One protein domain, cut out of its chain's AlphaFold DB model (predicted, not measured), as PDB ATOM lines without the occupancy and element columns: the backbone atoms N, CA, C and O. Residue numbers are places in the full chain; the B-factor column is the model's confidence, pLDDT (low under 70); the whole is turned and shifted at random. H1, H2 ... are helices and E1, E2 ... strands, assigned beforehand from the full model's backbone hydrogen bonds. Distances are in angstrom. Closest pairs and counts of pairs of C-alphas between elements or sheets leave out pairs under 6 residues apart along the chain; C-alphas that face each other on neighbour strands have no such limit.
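Overview. This is residues 2 to 33 and 54 to 97 of the 97 residues of the protein "Translational GTPase TypA" of Eudoraea sp (UniProt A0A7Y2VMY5). This domain has little regular structure: a small hairpin, E1 and E2, has the short helix H1 packed on it, and the long unnamed stretch of residues 2 to 33 lies on the E2 side of the hairpin, where its residues 16 to 17 pair with residues 81 to 82 of E2. H2 lies near the far end, apart from H1. The 76 printed residues hold H1, E1, E2, H2 in that order, only 25 residues, mixed class; the sheet E1 - E2 is antiparallel. It is compact, radius of gyration of the C-alphas 12.4 A, spanning 33 by 30 by 23 A.

Arrangement. Residues 3 to 4 pair antiparallel with 19 to 20. In the hairpin of E1, residues 70 to 75, and E2, residues 78 to 83, find N 73 and O 80 at 2.8 A. The closest C-alphas of H1, residues 59 to 65, and E2 are Leu 59 and Ile 79, 6.7 A. H2, residues 88 to 93, is apart from E1. In H1 and H2 every O i to N i+4 pair is within hydrogen-bond range.

Along the chain. Find C-alpha 59 at (-36.451, -10.071, -7.632), where H1 begins, 9.8 A long. E1 spans 16.3 A, E2 16.1 A; H2, 8.7 A, ends at (-64.535, -12.268, 1.570).

Size, cuts and confidence. Residues 34 to 53 are cut out, C-alphas 33 and 54 being 18.8 A apart. Residues 96 to 97 have pLDDT under 70.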
ATOM      1  N   GLY A   2     -46.912   7.969   1.634       80.81
ATOM      2  CA  GLY A   2     -46.574   6.638   1.122       80.81
ATOM      3  C   GLY A   2     -45.406   6.685   0.136       80.81
ATOM      4  O   GLY A   2     -45.043   7.770  -0.329       80.81
ATOM      5  N   ARG A   3     -44.821   5.525  -0.160       90.75
ATOM      6  CA  ARG A   3     -43.745   5.356  -1.151       90.75
ATOM      7  C   ARG A   3     -44.321   4.622  -2.356       90.75
ATOM      8  O   ARG A   3     -45.009   3.631  -2.162       90.75
ATOM      9  N   PHE A   4     -44.094   5.103  -3.575       93.44
ATOM     10  CA  PHE A   4     -44.612   4.453  -4.785       93.44
ATOM     11  C   PHE A   4     -43.573   3.512  -5.392       93.44
ATOM     12  O   PHE A   4     -42.376   3.762  -5.288       93.44
ATOM     13  N   PHE A   5     -44.047   2.445  -6.032       95.00
ATOM     14  CA  PHE A   5     -43.230   1.454  -6.751       95.00
ATOM     15  C   PHE A   5     -43.349   1.594  -8.275       95.00
ATOM     16  O   PHE A   5     -42.550   1.055  -9.040       95.00
ATOM     17  N   ILE A   6     -44.347   2.358  -8.715       94.00
ATOM     18  CA  ILE A   6     -44.633   2.634 -10.120       94.00
ATOM     19  C   ILE A   6     -44.223   4.052 -10.488       94.00
ATOM     20  O   ILE A   6     -44.341   4.974  -9.672       94.00
ATOM     21  N   ASP A   7     -43.777   4.227 -11.726       91.81
ATOM     22  CA  ASP A   7     -43.521   5.558 -12.267       91.81
ATOM     23  C   ASP A   7     -44.821   6.233 -12.737       91.81
ATOM     24  O   ASP A   7     -45.814   5.564 -13.050       91.81
ATOM     25  N   PRO A   8     -44.853   7.575 -12.814       89.31
ATOM     26  CA  PRO A   8     -45.981   8.287 -13.401       89.31
ATOM     27  C   PRO A   8     -46.248   7.830 -14.840       89.31
ATOM     28  O   PRO A   8     -45.375   7.919 -15.698       89.31
ATOM     29  N   GLY A   9     -47.478   7.389 -15.107       89.38
ATOM     30  CA  GLY A   9     -47.893   6.922 -16.432       89.38
ATOM     31  C   GLY A   9     -47.590   5.449 -16.718       89.38
ATOM     32  O   GLY A   9     -47.861   5.002 -17.827       89.38
ATOM     33  N   GLU A  10     -47.063   4.694 -15.751       91.75
ATOM     34  CA  GLU A  10     -46.880   3.249 -15.892       91.75
ATOM     35  C   GLU A  10     -48.233   2.512 -15.955       91.75
ATOM     36  O   GLU A  10     -49.170   2.831 -15.215       91.75
ATOM     37  N   ASP A  11     -48.331   1.510 -16.834       92.38
ATOM     38  CA  ASP A  11     -49.531   0.686 -16.981       92.38
ATOM     39  C   ASP A  11     -49.738  -0.210 -15.758       92.38
ATOM     40  O   ASP A  11     -48.901  -1.059 -15.426       92.38
ATOM     41  N   ILE A  12     -50.905  -0.068 -15.133       94.56
ATOM     42  CA  ILE A  12     -51.307  -0.828 -13.948       94.56
ATOM     43  C   ILE A  12     -52.616  -1.576 -14.169       94.56
ATOM     44  O   ILE A  12     -53.423  -1.225 -15.032       94.56
ATOM     45  N   TYR A  13     -52.863  -2.576 -13.329       95.06
ATOM     46  CA  TYR A  13     -54.116  -3.323 -13.311       95.06
ATOM     47  C   TYR A  13     -54.691  -3.438 -11.890       95.06
ATOM     48  O   TYR A  13     -54.025  -3.164 -10.889       95.06
ATOM     49  N   GLU A  14     -55.964  -3.827 -11.795       95.44
ATOM     50  CA  GLU A  14     -56.659  -3.966 -10.513       95.44
ATOM     51  C   GLU A  14     -55.972  -4.996  -9.605       95.44
ATOM     52  O   GLU A  14     -55.777  -6.142  -9.996       95.44
ATOM     53  N   GLY A  15     -55.641  -4.592  -8.376       95.25
ATOM     54  CA  GLY A  15     -55.001  -5.451  -7.375       95.25
ATOM     55  C   GLY A  15     -53.480  -5.571  -7.499       95.25
ATOM     56  O   GLY A  15     -52.876  -6.282  -6.695       95.25
ATOM     57  N   GLN A  16     -52.855  -4.849  -8.436       97.19
ATOM     58  CA  GLN A  16     -51.419  -4.576  -8.393       97.19
ATOM     59  C   GLN A  16     -51.097  -3.703  -7.167       97.19
ATOM     60  O   GLN A  16     -51.777  -2.709  -6.898       97.19
ATOM     61  N   VAL A  17     -50.050  -4.063  -6.427       96.06
ATOM     62  CA  VAL A  17     -49.505  -3.260  -5.330       96.06
ATOM     63  C   VAL A  17     -48.586  -2.208  -5.941       96.06
ATOM     64  O   VAL A  17     -47.574  -2.518  -6.566       96.06
ATOM     65  N   ILE A  18     -48.974  -0.944  -5.797       94.75
ATOM     66  CA  ILE A  18     -48.331   0.194  -6.473       94.75
ATOM     67  C   ILE A  18     -47.485   1.057  -5.536       94.75
ATOM     68  O   ILE A  18     -46.866   2.031  -5.968       94.75
ATOM     69  N   GLY A  19     -47.486   0.736  -4.248       94.00
ATOM     70  CA  GLY A  19     -46.762   1.479  -3.240       94.00
ATOM     71  C   GLY A  19     -47.088   1.016  -1.832       94.00
ATOM     72  O   GLY A  19     -48.006   0.234  -1.601       94.00
ATOM     73  N   GLU A  20     -46.340   1.570  -0.896       92.94
ATOM     74  CA  GLU A  20     -46.474   1.355   0.529       92.94
ATOM     75  C   GLU A  20     -47.255   2.503   1.166       92.94
ATOM     76  O   GLU A  20     -46.956   3.690   0.962       92.94
ATOM     77  N   ASN A  21     -48.241   2.155   1.987       92.06
ATOM     78  CA  ASN A  21     -48.934   3.123   2.816       92.06
ATOM     79  C   ASN A  21     -48.041   3.524   4.003       92.06
ATOM     80  O   ASN A  21     -47.405   2.697   4.640       92.06
ATOM     81  N   SER A  22     -48.025   4.811   4.362       88.06
ATOM     82  CA  SER A  22     -47.342   5.264   5.588       88.06
ATOM     83  C   SER A  22     -48.022   4.805   6.885       88.06
ATOM     84  O   SER A  22     -47.532   5.094   7.972       88.06
ATOM     85  N   ARG A  23     -49.189   4.175   6.773       87.56
ATOM     86  CA  ARG A  23     -49.913   3.506   7.852       87.56
ATOM     87  C   ARG A  23     -49.846   1.998   7.607       87.56
ATOM     88  O   ARG A  23     -49.713   1.584   6.463       87.56
ATOM     89  N   GLY A  24     -49.974   1.197   8.661       83.44
ATOM     90  CA  GLY A  24     -49.889  -0.266   8.567       83.44
ATOM     91  C   GLY A  24     -51.101  -0.962   7.935       83.44
ATOM     92  O   GLY A  24     -51.167  -2.184   7.976       83.44
ATOM     93  N   ASP A  25     -52.079  -0.216   7.417       88.44
ATOM     94  CA  ASP A  25     -53.276  -0.748   6.773       88.44
ATOM     95  C   ASP A  25     -53.212  -0.658   5.243       88.44
ATOM     96  O   ASP A  25     -52.738   0.325   4.664       88.44
ATOM     97  N   ASP A  26     -53.765  -1.671   4.579       89.56
ATOM     98  CA  ASP A  26     -53.920  -1.676   3.127       89.56
ATOM     99  C   ASP A  26     -54.951  -0.639   2.676       89.56
ATOM    100  O   ASP A  26     -56.051  -0.536   3.225       89.56
ATOM    101  N   MET A  27     -54.632   0.085   1.601       91.44
ATOM    102  CA  MET A  27     -55.522   1.083   1.012       91.44
ATOM    103  C   MET A  27     -55.694   0.840  -0.484       91.44
ATOM    104  O   MET A  27     -54.733   0.850  -1.248       91.44
ATOM    105  N   THR A  28     -56.944   0.673  -0.923       91.62
ATOM    106  CA  THR A  28     -57.267   0.598  -2.355       91.62
ATOM    107  C   THR A  28     -57.479   2.013  -2.890       91.62
ATOM    108  O   THR A  28     -58.353   2.739  -2.416       91.62
ATOM    109  N   ILE A  29     -56.669   2.421  -3.868       88.56
ATOM    110  CA  ILE A  29     -56.734   3.753  -4.483       88.56
ATOM    111  C   ILE A  29     -56.836   3.655  -6.003       88.56
ATOM    112  O   ILE A  29     -56.408   2.678  -6.611       88.56
ATOM    113  N   ASN A  30     -57.380   4.701  -6.626       87.81
ATOM    114  CA  ASN A  30     -57.343   4.869  -8.074       87.81
ATOM    115  C   ASN A  30     -56.289   5.923  -8.429       87.81
ATOM    116  O   ASN A  30     -56.439   7.082  -8.043       87.81
ATOM    117  N   VAL A  31     -55.255   5.522  -9.170       86.62
ATOM    118  CA  VAL A  31     -54.185   6.421  -9.648       86.62
ATOM    119  C   VAL A  31     -54.311   6.800 -11.127       86.62
ATOM    120  O   VAL A  31     -53.575   7.652 -11.604       86.62
ATOM    121  N   THR A  32     -55.274   6.220 -11.849       85.19
ATOM    122  CA  THR A  32     -55.534   6.524 -13.272       85.19
ATOM    123  C   THR A  32     -56.431   7.744 -13.467       85.19
ATOM    124  O   THR A  32     -56.383   8.402 -14.503       85.19
ATOM    125  N   LYS A  33     -57.284   8.048 -12.482       78.69
ATOM    126  CA  LYS A  33     -58.261   9.136 -12.557       78.69
ATOM    127  C   LYS A  33     -58.001  10.150 -11.458       78.69
ATOM    128  O   LYS A  33     -58.040   9.818 -10.275       78.69
ATOM    129  N   ALA A  54     -40.094   6.379  -8.154       93.06
ATOM    130  CA  ALA A  54     -40.529   5.046  -7.792       93.06
ATOM    131  C   ALA A  54     -39.380   4.230  -7.185       93.06
ATOM    132  O   ALA A  54     -38.248   4.269  -7.669       93.06
ATOM    133  N   ILE A  55     -39.682   3.446  -6.154       94.38
ATOM    134  CA  ILE A  55     -38.777   2.405  -5.668       94.38
ATOM    135  C   ILE A  55     -38.889   1.219  -6.620       94.38
ATOM    136  O   ILE A  55     -39.981   0.698  -6.841       94.38
ATOM    137  N   LYS A  56     -37.759   0.803  -7.185       94.19
ATOM    138  CA  LYS A  56     -37.674  -0.373  -8.048       94.19
ATOM    139  C   LYS A  56     -37.005  -1.493  -7.270       94.19
ATOM    140  O   LYS A  56     -35.900  -1.302  -6.780       94.19
ATOM    141  N   PHE A  57     -37.696  -2.619  -7.167       94.12
ATOM    142  CA  PHE A  57     -37.200  -3.802  -6.477       94.12
ATOM    143  C   PHE A  57     -36.425  -4.707  -7.433       94.12
ATOM    144  O   PHE A  57     -36.823  -4.883  -8.591       94.12
ATOM    145  N   SER A  58     -35.366  -5.334  -6.928       96.38
ATOM    146  CA  SER A  58     -34.855  -6.581  -7.498       96.38
ATOM    147  C   SER A  58     -35.847  -7.731  -7.257       96.38
ATOM    148  O   SER A  58     -36.833  -7.590  -6.527       96.38
ATOM    149  N   LEU A  59     -35.610  -8.894  -7.872       95.19
ATOM    150  CA  LEU A  59     -36.451 -10.071  -7.632       95.19
ATOM    151  C   LEU A  59     -36.351 -10.536  -6.175       95.19
ATOM    152  O   LEU A  59     -37.358 -10.864  -5.555       95.19
ATOM    153  N   GLU A  60     -35.137 -10.551  -5.642       97.12
ATOM    154  CA  GLU A  60     -34.830 -10.948  -4.273       97.12
ATOM    155  C   GLU A  60     -35.506 -10.005  -3.277       97.12
ATOM    156  O   GLU A  60     -36.211 -10.467  -2.383       97.12
ATOM    157  N   GLU A  61     -35.377  -8.691  -3.486       96.69
ATOM    158  CA  GLU A  61     -36.034  -7.693  -2.641       96.69
ATOM    159  C   GLU A  61     -37.561  -7.824  -2.702       96.69
ATOM    160  O   GLU A  61     -38.229  -7.726  -1.678       96.69
ATOM    161  N   ALA A  62     -38.130  -8.094  -3.882       96.50
ATOM    162  CA  ALA A  62     -39.567  -8.308  -4.030       96.50
ATOM    163  C   ALA A  62     -40.046  -9.554  -3.267       96.50
ATOM    164  O   ALA A  62     -41.093  -9.512  -2.624       96.50
ATOM    165  N   LEU A  63     -39.287 -10.654  -3.317       95.75
ATOM    166  CA  LEU A  63     -39.602 -11.889  -2.592       95.75
ATOM    167  C   LEU A  63     -39.496 -11.721  -1.073       95.75
ATOM    168  O   LEU A  63     -40.274 -12.335  -0.347       95.75
ATOM    169  N   GLU A  64     -38.563 -10.897  -0.596       96.62
ATOM    170  CA  GLU A  64     -38.454 -10.549   0.823       96.62
ATOM    171  C   GLU A  64     -39.566  -9.584   1.267       96.62
ATOM    172  O   GLU A  64     -40.022  -9.641   2.409       96.62
ATOM    173  N   TYR A  65     -40.032  -8.719   0.361       94.62
ATOM    174  CA  TYR A  65     -41.014  -7.681   0.666       94.62
ATOM    175  C   TYR A  65     -42.466  -8.184   0.739       94.62
ATOM    176  O   TYR A  65     -43.247  -7.646   1.525       94.62
ATOM    177  N   ILE A  66     -42.863  -9.167  -0.082       94.88
ATOM    178  CA  ILE A  66     -44.277  -9.580  -0.176       94.88
ATOM    179  C   ILE A  66     -44.865 -10.099   1.137       94.88
ATOM    180  O   ILE A  66     -44.218 -10.772   1.940       94.88
ATOM    181  N   GLN A  67     -46.162  -9.861   1.309       93.50
ATOM    182  CA  GLN A  67     -46.947 -10.422   2.402       93.50
ATOM    183  C   GLN A  67     -47.604 -11.763   2.037       93.50
ATOM    184  O   GLN A  67     -47.629 -12.201   0.889       93.50
ATOM    185  N   LYS A  68     -48.184 -12.435   3.041       93.50
ATOM    186  CA  LYS A  68     -48.836 -13.750   2.877       93.50
ATOM    187  C   LYS A  68     -50.011 -13.746   1.894       93.50
ATOM    188  O   LYS A  68     -50.355 -14.797   1.366       93.50
ATOM    189  N   ASP A  69     -50.659 -12.600   1.700       94.56
ATOM    190  CA  ASP A  69     -51.791 -12.423   0.789       94.56
ATOM    191  C   ASP A  69     -51.378 -11.807  -0.562       94.56
ATOM    192  O   ASP A  69     -52.229 -11.318  -1.317       94.56
ATOM    193  N   GLU A  70     -50.083 -11.854  -0.884       96.62
ATOM    194  CA  GLU A  70     -49.475 -11.269  -2.076       96.62
ATOM    195  C   GLU A  70     -48.658 -12.285  -2.879       96.62
ATOM    196  O   GLU A  70     -48.192 -13.304  -2.375       96.62
ATOM    197  N   TYR A  71     -48.479 -11.978  -4.164       97.44
ATOM    198  CA  TYR A  71     -47.580 -12.678  -5.071       97.44
ATOM    199  C   TYR A  71     -46.641 -11.693  -5.765       97.44
ATOM    200  O   TYR A  71     -47.020 -10.558  -6.072       97.44
ATOM    201  N   VAL A  72     -45.441 -12.181  -6.082       98.00
ATOM    202  CA  VAL A  72     -44.548 -11.546  -7.053       98.00
ATOM    203  C   VAL A  72     -44.899 -12.078  -8.440       98.00
ATOM    204  O   VAL A  72     -44.767 -13.268  -8.722       98.00
ATOM    205  N   GLU A  73     -45.357 -11.196  -9.319       97.38
ATOM    206  CA  GLU A  73     -45.515 -11.479 -10.740       97.38
ATOM    207  C   GLU A  73     -44.200 -11.180 -11.459       97.38
ATOM    208  O   GLU A  73     -43.706 -10.051 -11.433       97.38
ATOM    209  N   VAL A  74     -43.650 -12.190 -12.131       96.50
ATOM    210  CA  VAL A  74     -42.390 -12.071 -12.864       96.50
ATOM    211  C   VAL A  74     -42.638 -12.312 -14.344       96.50
ATOM    212  O   VAL A  74     -43.180 -13.336 -14.755       96.50
ATOM    213  N   THR A  75     -42.195 -11.362 -15.154       95.25
ATOM    214  CA  THR A  75     -42.127 -11.466 -16.611       95.25
ATOM    215  C   THR A  75     -40.724 -11.056 -17.059       95.25
ATOM    216  O   THR A  75     -40.031 -10.365 -16.312       95.25
ATOM    217  N   PRO A  76     -40.291 -11.371 -18.292       96.31
ATOM    218  CA  PRO A  76     -38.969 -10.955 -18.773       96.31
ATOM    219  C   PRO A  76     -38.725  -9.437 -18.753       96.31
ATOM    220  O   PRO A  76     -37.581  -9.004 -18.829       96.31
ATOM    221  N   LYS A  77     -39.792  -8.628 -18.699       92.38
ATOM    222  CA  LYS A  77     -39.718  -7.160 -18.730       92.38
ATOM    223  C   LYS A  77     -40.077  -6.490 -17.404       92.38
ATOM    224  O   LYS A  77     -39.777  -5.315 -17.242       92.38
ATOM    225  N   HIS A  78     -40.752  -7.189 -16.491       93.44
ATOM    226  CA  HIS A  78     -41.297  -6.582 -15.277       93.44
ATOM    227  C   HIS A  78     -41.280  -7.551 -14.104       93.44
ATOM    228  O   HIS A  78     -41.609  -8.727 -14.263       93.44
ATOM    229  N   ILE A  79     -41.023  -6.991 -12.927       96.19
ATOM    230  CA  ILE A  79     -41.275  -7.601 -11.625       96.19
ATOM    231  C   ILE A  79     -42.330  -6.724 -10.956       96.19
ATOM    232  O   ILE A  79     -42.132  -5.516 -10.818       96.19
ATOM    233  N   ARG A  80     -43.480  -7.303 -10.612       96.38
ATOM    234  CA  ARG A  80     -44.609  -6.575 -10.023       96.38
ATOM    235  C   ARG A  80     -45.079  -7.273  -8.761       96.38
ATOM    236  O   ARG A  80     -45.075  -8.497  -8.678       96.38
ATOM    237  N   LEU A  81     -45.541  -6.483  -7.804       97.25
ATOM    238  CA  LEU A  81     -46.220  -6.983  -6.619       97.25
ATOM    239  C   LEU A  81     -47.730  -6.915  -6.839       97.25
ATOM    240  O   LEU A  81     -48.237  -5.949  -7.416       97.25
ATOM    241  N   ARG A  82     -48.464  -7.929  -6.391       97.50
ATOM    242  CA  ARG A  82     -49.926  -7.985  -6.515       97.50
ATOM    243  C   ARG A  82     -50.552  -8.745  -5.361       97.50
ATOM    244  O   ARG A  82     -49.953  -9.671  -4.826       97.50
ATOM    245  N   LYS A  83     -51.801  -8.425  -5.041       96.38
ATOM    246  CA  LYS A  83     -52.608  -9.242  -4.130       96.38
ATOM    247  C   LYS A  83     -52.993 -10.563  -4.805       96.38
ATOM    248  O   LYS A  83     -53.193 -10.618  -6.024       96.38
ATOM    249  N   ILE A  84     -53.145 -11.621  -4.011       96.19
ATOM    250  CA  ILE A  84     -53.678 -12.913  -4.474       96.19
ATOM    251  C   ILE A  84     -55.079 -12.692  -5.058       96.19
ATOM    252  O   ILE A  84     -55.351 -13.021  -6.215       96.19
ATOM    253  N   TYR A  85     -55.944 -12.043  -4.275       96.19
ATOM    254  CA  TYR A  85     -57.264 -11.608  -4.717       96.19
ATOM    255  C   TYR A  85     -57.189 -10.189  -5.272       96.19
ATOM    256  O   TYR A  85     -56.970  -9.221  -4.536       96.19
ATOM    257  N   LEU A  86     -57.393 -10.062  -6.583       95.44
ATOM    258  CA  LEU A  86     -57.263  -8.784  -7.281       95.44
ATOM    259  C   LEU A  86     -58.342  -7.776  -6.899       95.44
ATOM    260  O   LEU A  86     -58.049  -6.598  -6.693       95.44
ATOM    261  N   LYS A  87     -59.581  -8.245  -6.757       95.50
ATOM    262  CA  LYS A  87     -60.717  -7.396  -6.411       95.50
ATOM    263  C   LYS A  87     -60.791  -7.187  -4.909       95.50
ATOM    264  O   LYS A  87     -60.615  -8.116  -4.120       95.50
ATOM    265  N   GLU A  88     -61.132  -5.970  -4.505       92.81
ATOM    266  CA  GLU A  88     -61.284  -5.625  -3.086       92.81
ATOM    267  C   GLU A  88     -62.373  -6.460  -2.395       92.81
ATOM    268  O   GLU A  88     -62.212  -6.876  -1.247       92.81
ATOM    269  N   VAL A  89     -63.468  -6.748  -3.103       94.50
ATOM    270  CA  VAL A  89     -64.572  -7.575  -2.591       94.50
ATOM    271  C   VAL A  89     -64.091  -8.989  -2.260       94.50
ATOM    272  O   VAL A  89     -64.415  -9.518  -1.197       94.50
ATOM    273  N   ASP A  90     -63.264  -9.571  -3.127       94.25
ATOM    274  CA  ASP A  90     -62.732 -10.919  -2.938       94.25
ATOM    275  C   ASP A  90     -61.732 -10.966  -1.773       94.25
ATOM    276  O   ASP A  90     -61.752 -11.924  -0.999       94.25
ATOM    277  N   ARG A  91     -60.933  -9.905  -1.573       93.38
ATOM    278  CA  ARG A  91     -60.066  -9.761  -0.387       93.38
ATOM    279  C   ARG A  91     -60.865  -9.725   0.910       93.38
ATOM    280  O   ARG A  91     -60.514 -10.407   1.866       93.38
ATOM    281  N   LYS A  92     -61.954  -8.951   0.950       91.75
ATOM    282  CA  LYS A  92     -62.822  -8.869   2.138       91.75
ATOM    283  C   LYS A  92     -63.481 -10.210   2.452       91.75
ATOM    284  O   LYS A  92     -63.602 -10.559   3.620       91.75
ATOM    285  N   ARG A  93     -63.886 -10.958   1.421       93.44
ATOM    286  CA  ARG A  93     -64.535 -12.268   1.570       93.44
ATOM    287  C   ARG A  93     -63.578 -13.360   2.049       93.44
ATOM    288  O   ARG A  93     -63.987 -14.199   2.842       93.44
ATOM    289  N   ASN A  94     -62.339 -13.356   1.565       90.12
ATOM    290  CA  ASN A  94     -61.342 -14.394   1.844       90.12
ATOM    291  C   ASN A  94     -60.300 -13.959   2.878       90.12
ATOM    292  O   ASN A  94     -59.182 -14.474   2.880       90.12
ATOM    293  N   LYS A  95     -60.633 -12.984   3.731       80.06
ATOM    294  CA  LYS A  95     -59.724 -12.523   4.777       80.06
ATOM    295  C   LYS A  95     -59.480 -13.691   5.734       80.06
ATOM    296  O   LYS A  95     -60.390 -14.112   6.444       80.06
ATOM    297  N   ILE A  96     -58.279 -14.258   5.675       65.19
ATOM    298  CA  ILE A  96     -57.860 -15.334   6.571       65.19
ATOM    299  C   ILE A  96     -57.764 -14.701   7.964       65.19
ATOM    300  O   ILE A  96     -57.046 -13.713   8.127       65.19
ATOM    301  N   ASN A  97     -58.562 -15.206   8.909       55.44
ATOM    302  CA  ASN A  97     -58.498 -14.803  10.318       55.44
ATOM    303  C   ASN A  97     -57.195 -15.272  10.963       55.44
ATOM    304  O   ASN A  97     -56.759 -16.401  10.639       55.44
TER     305      ASN A  97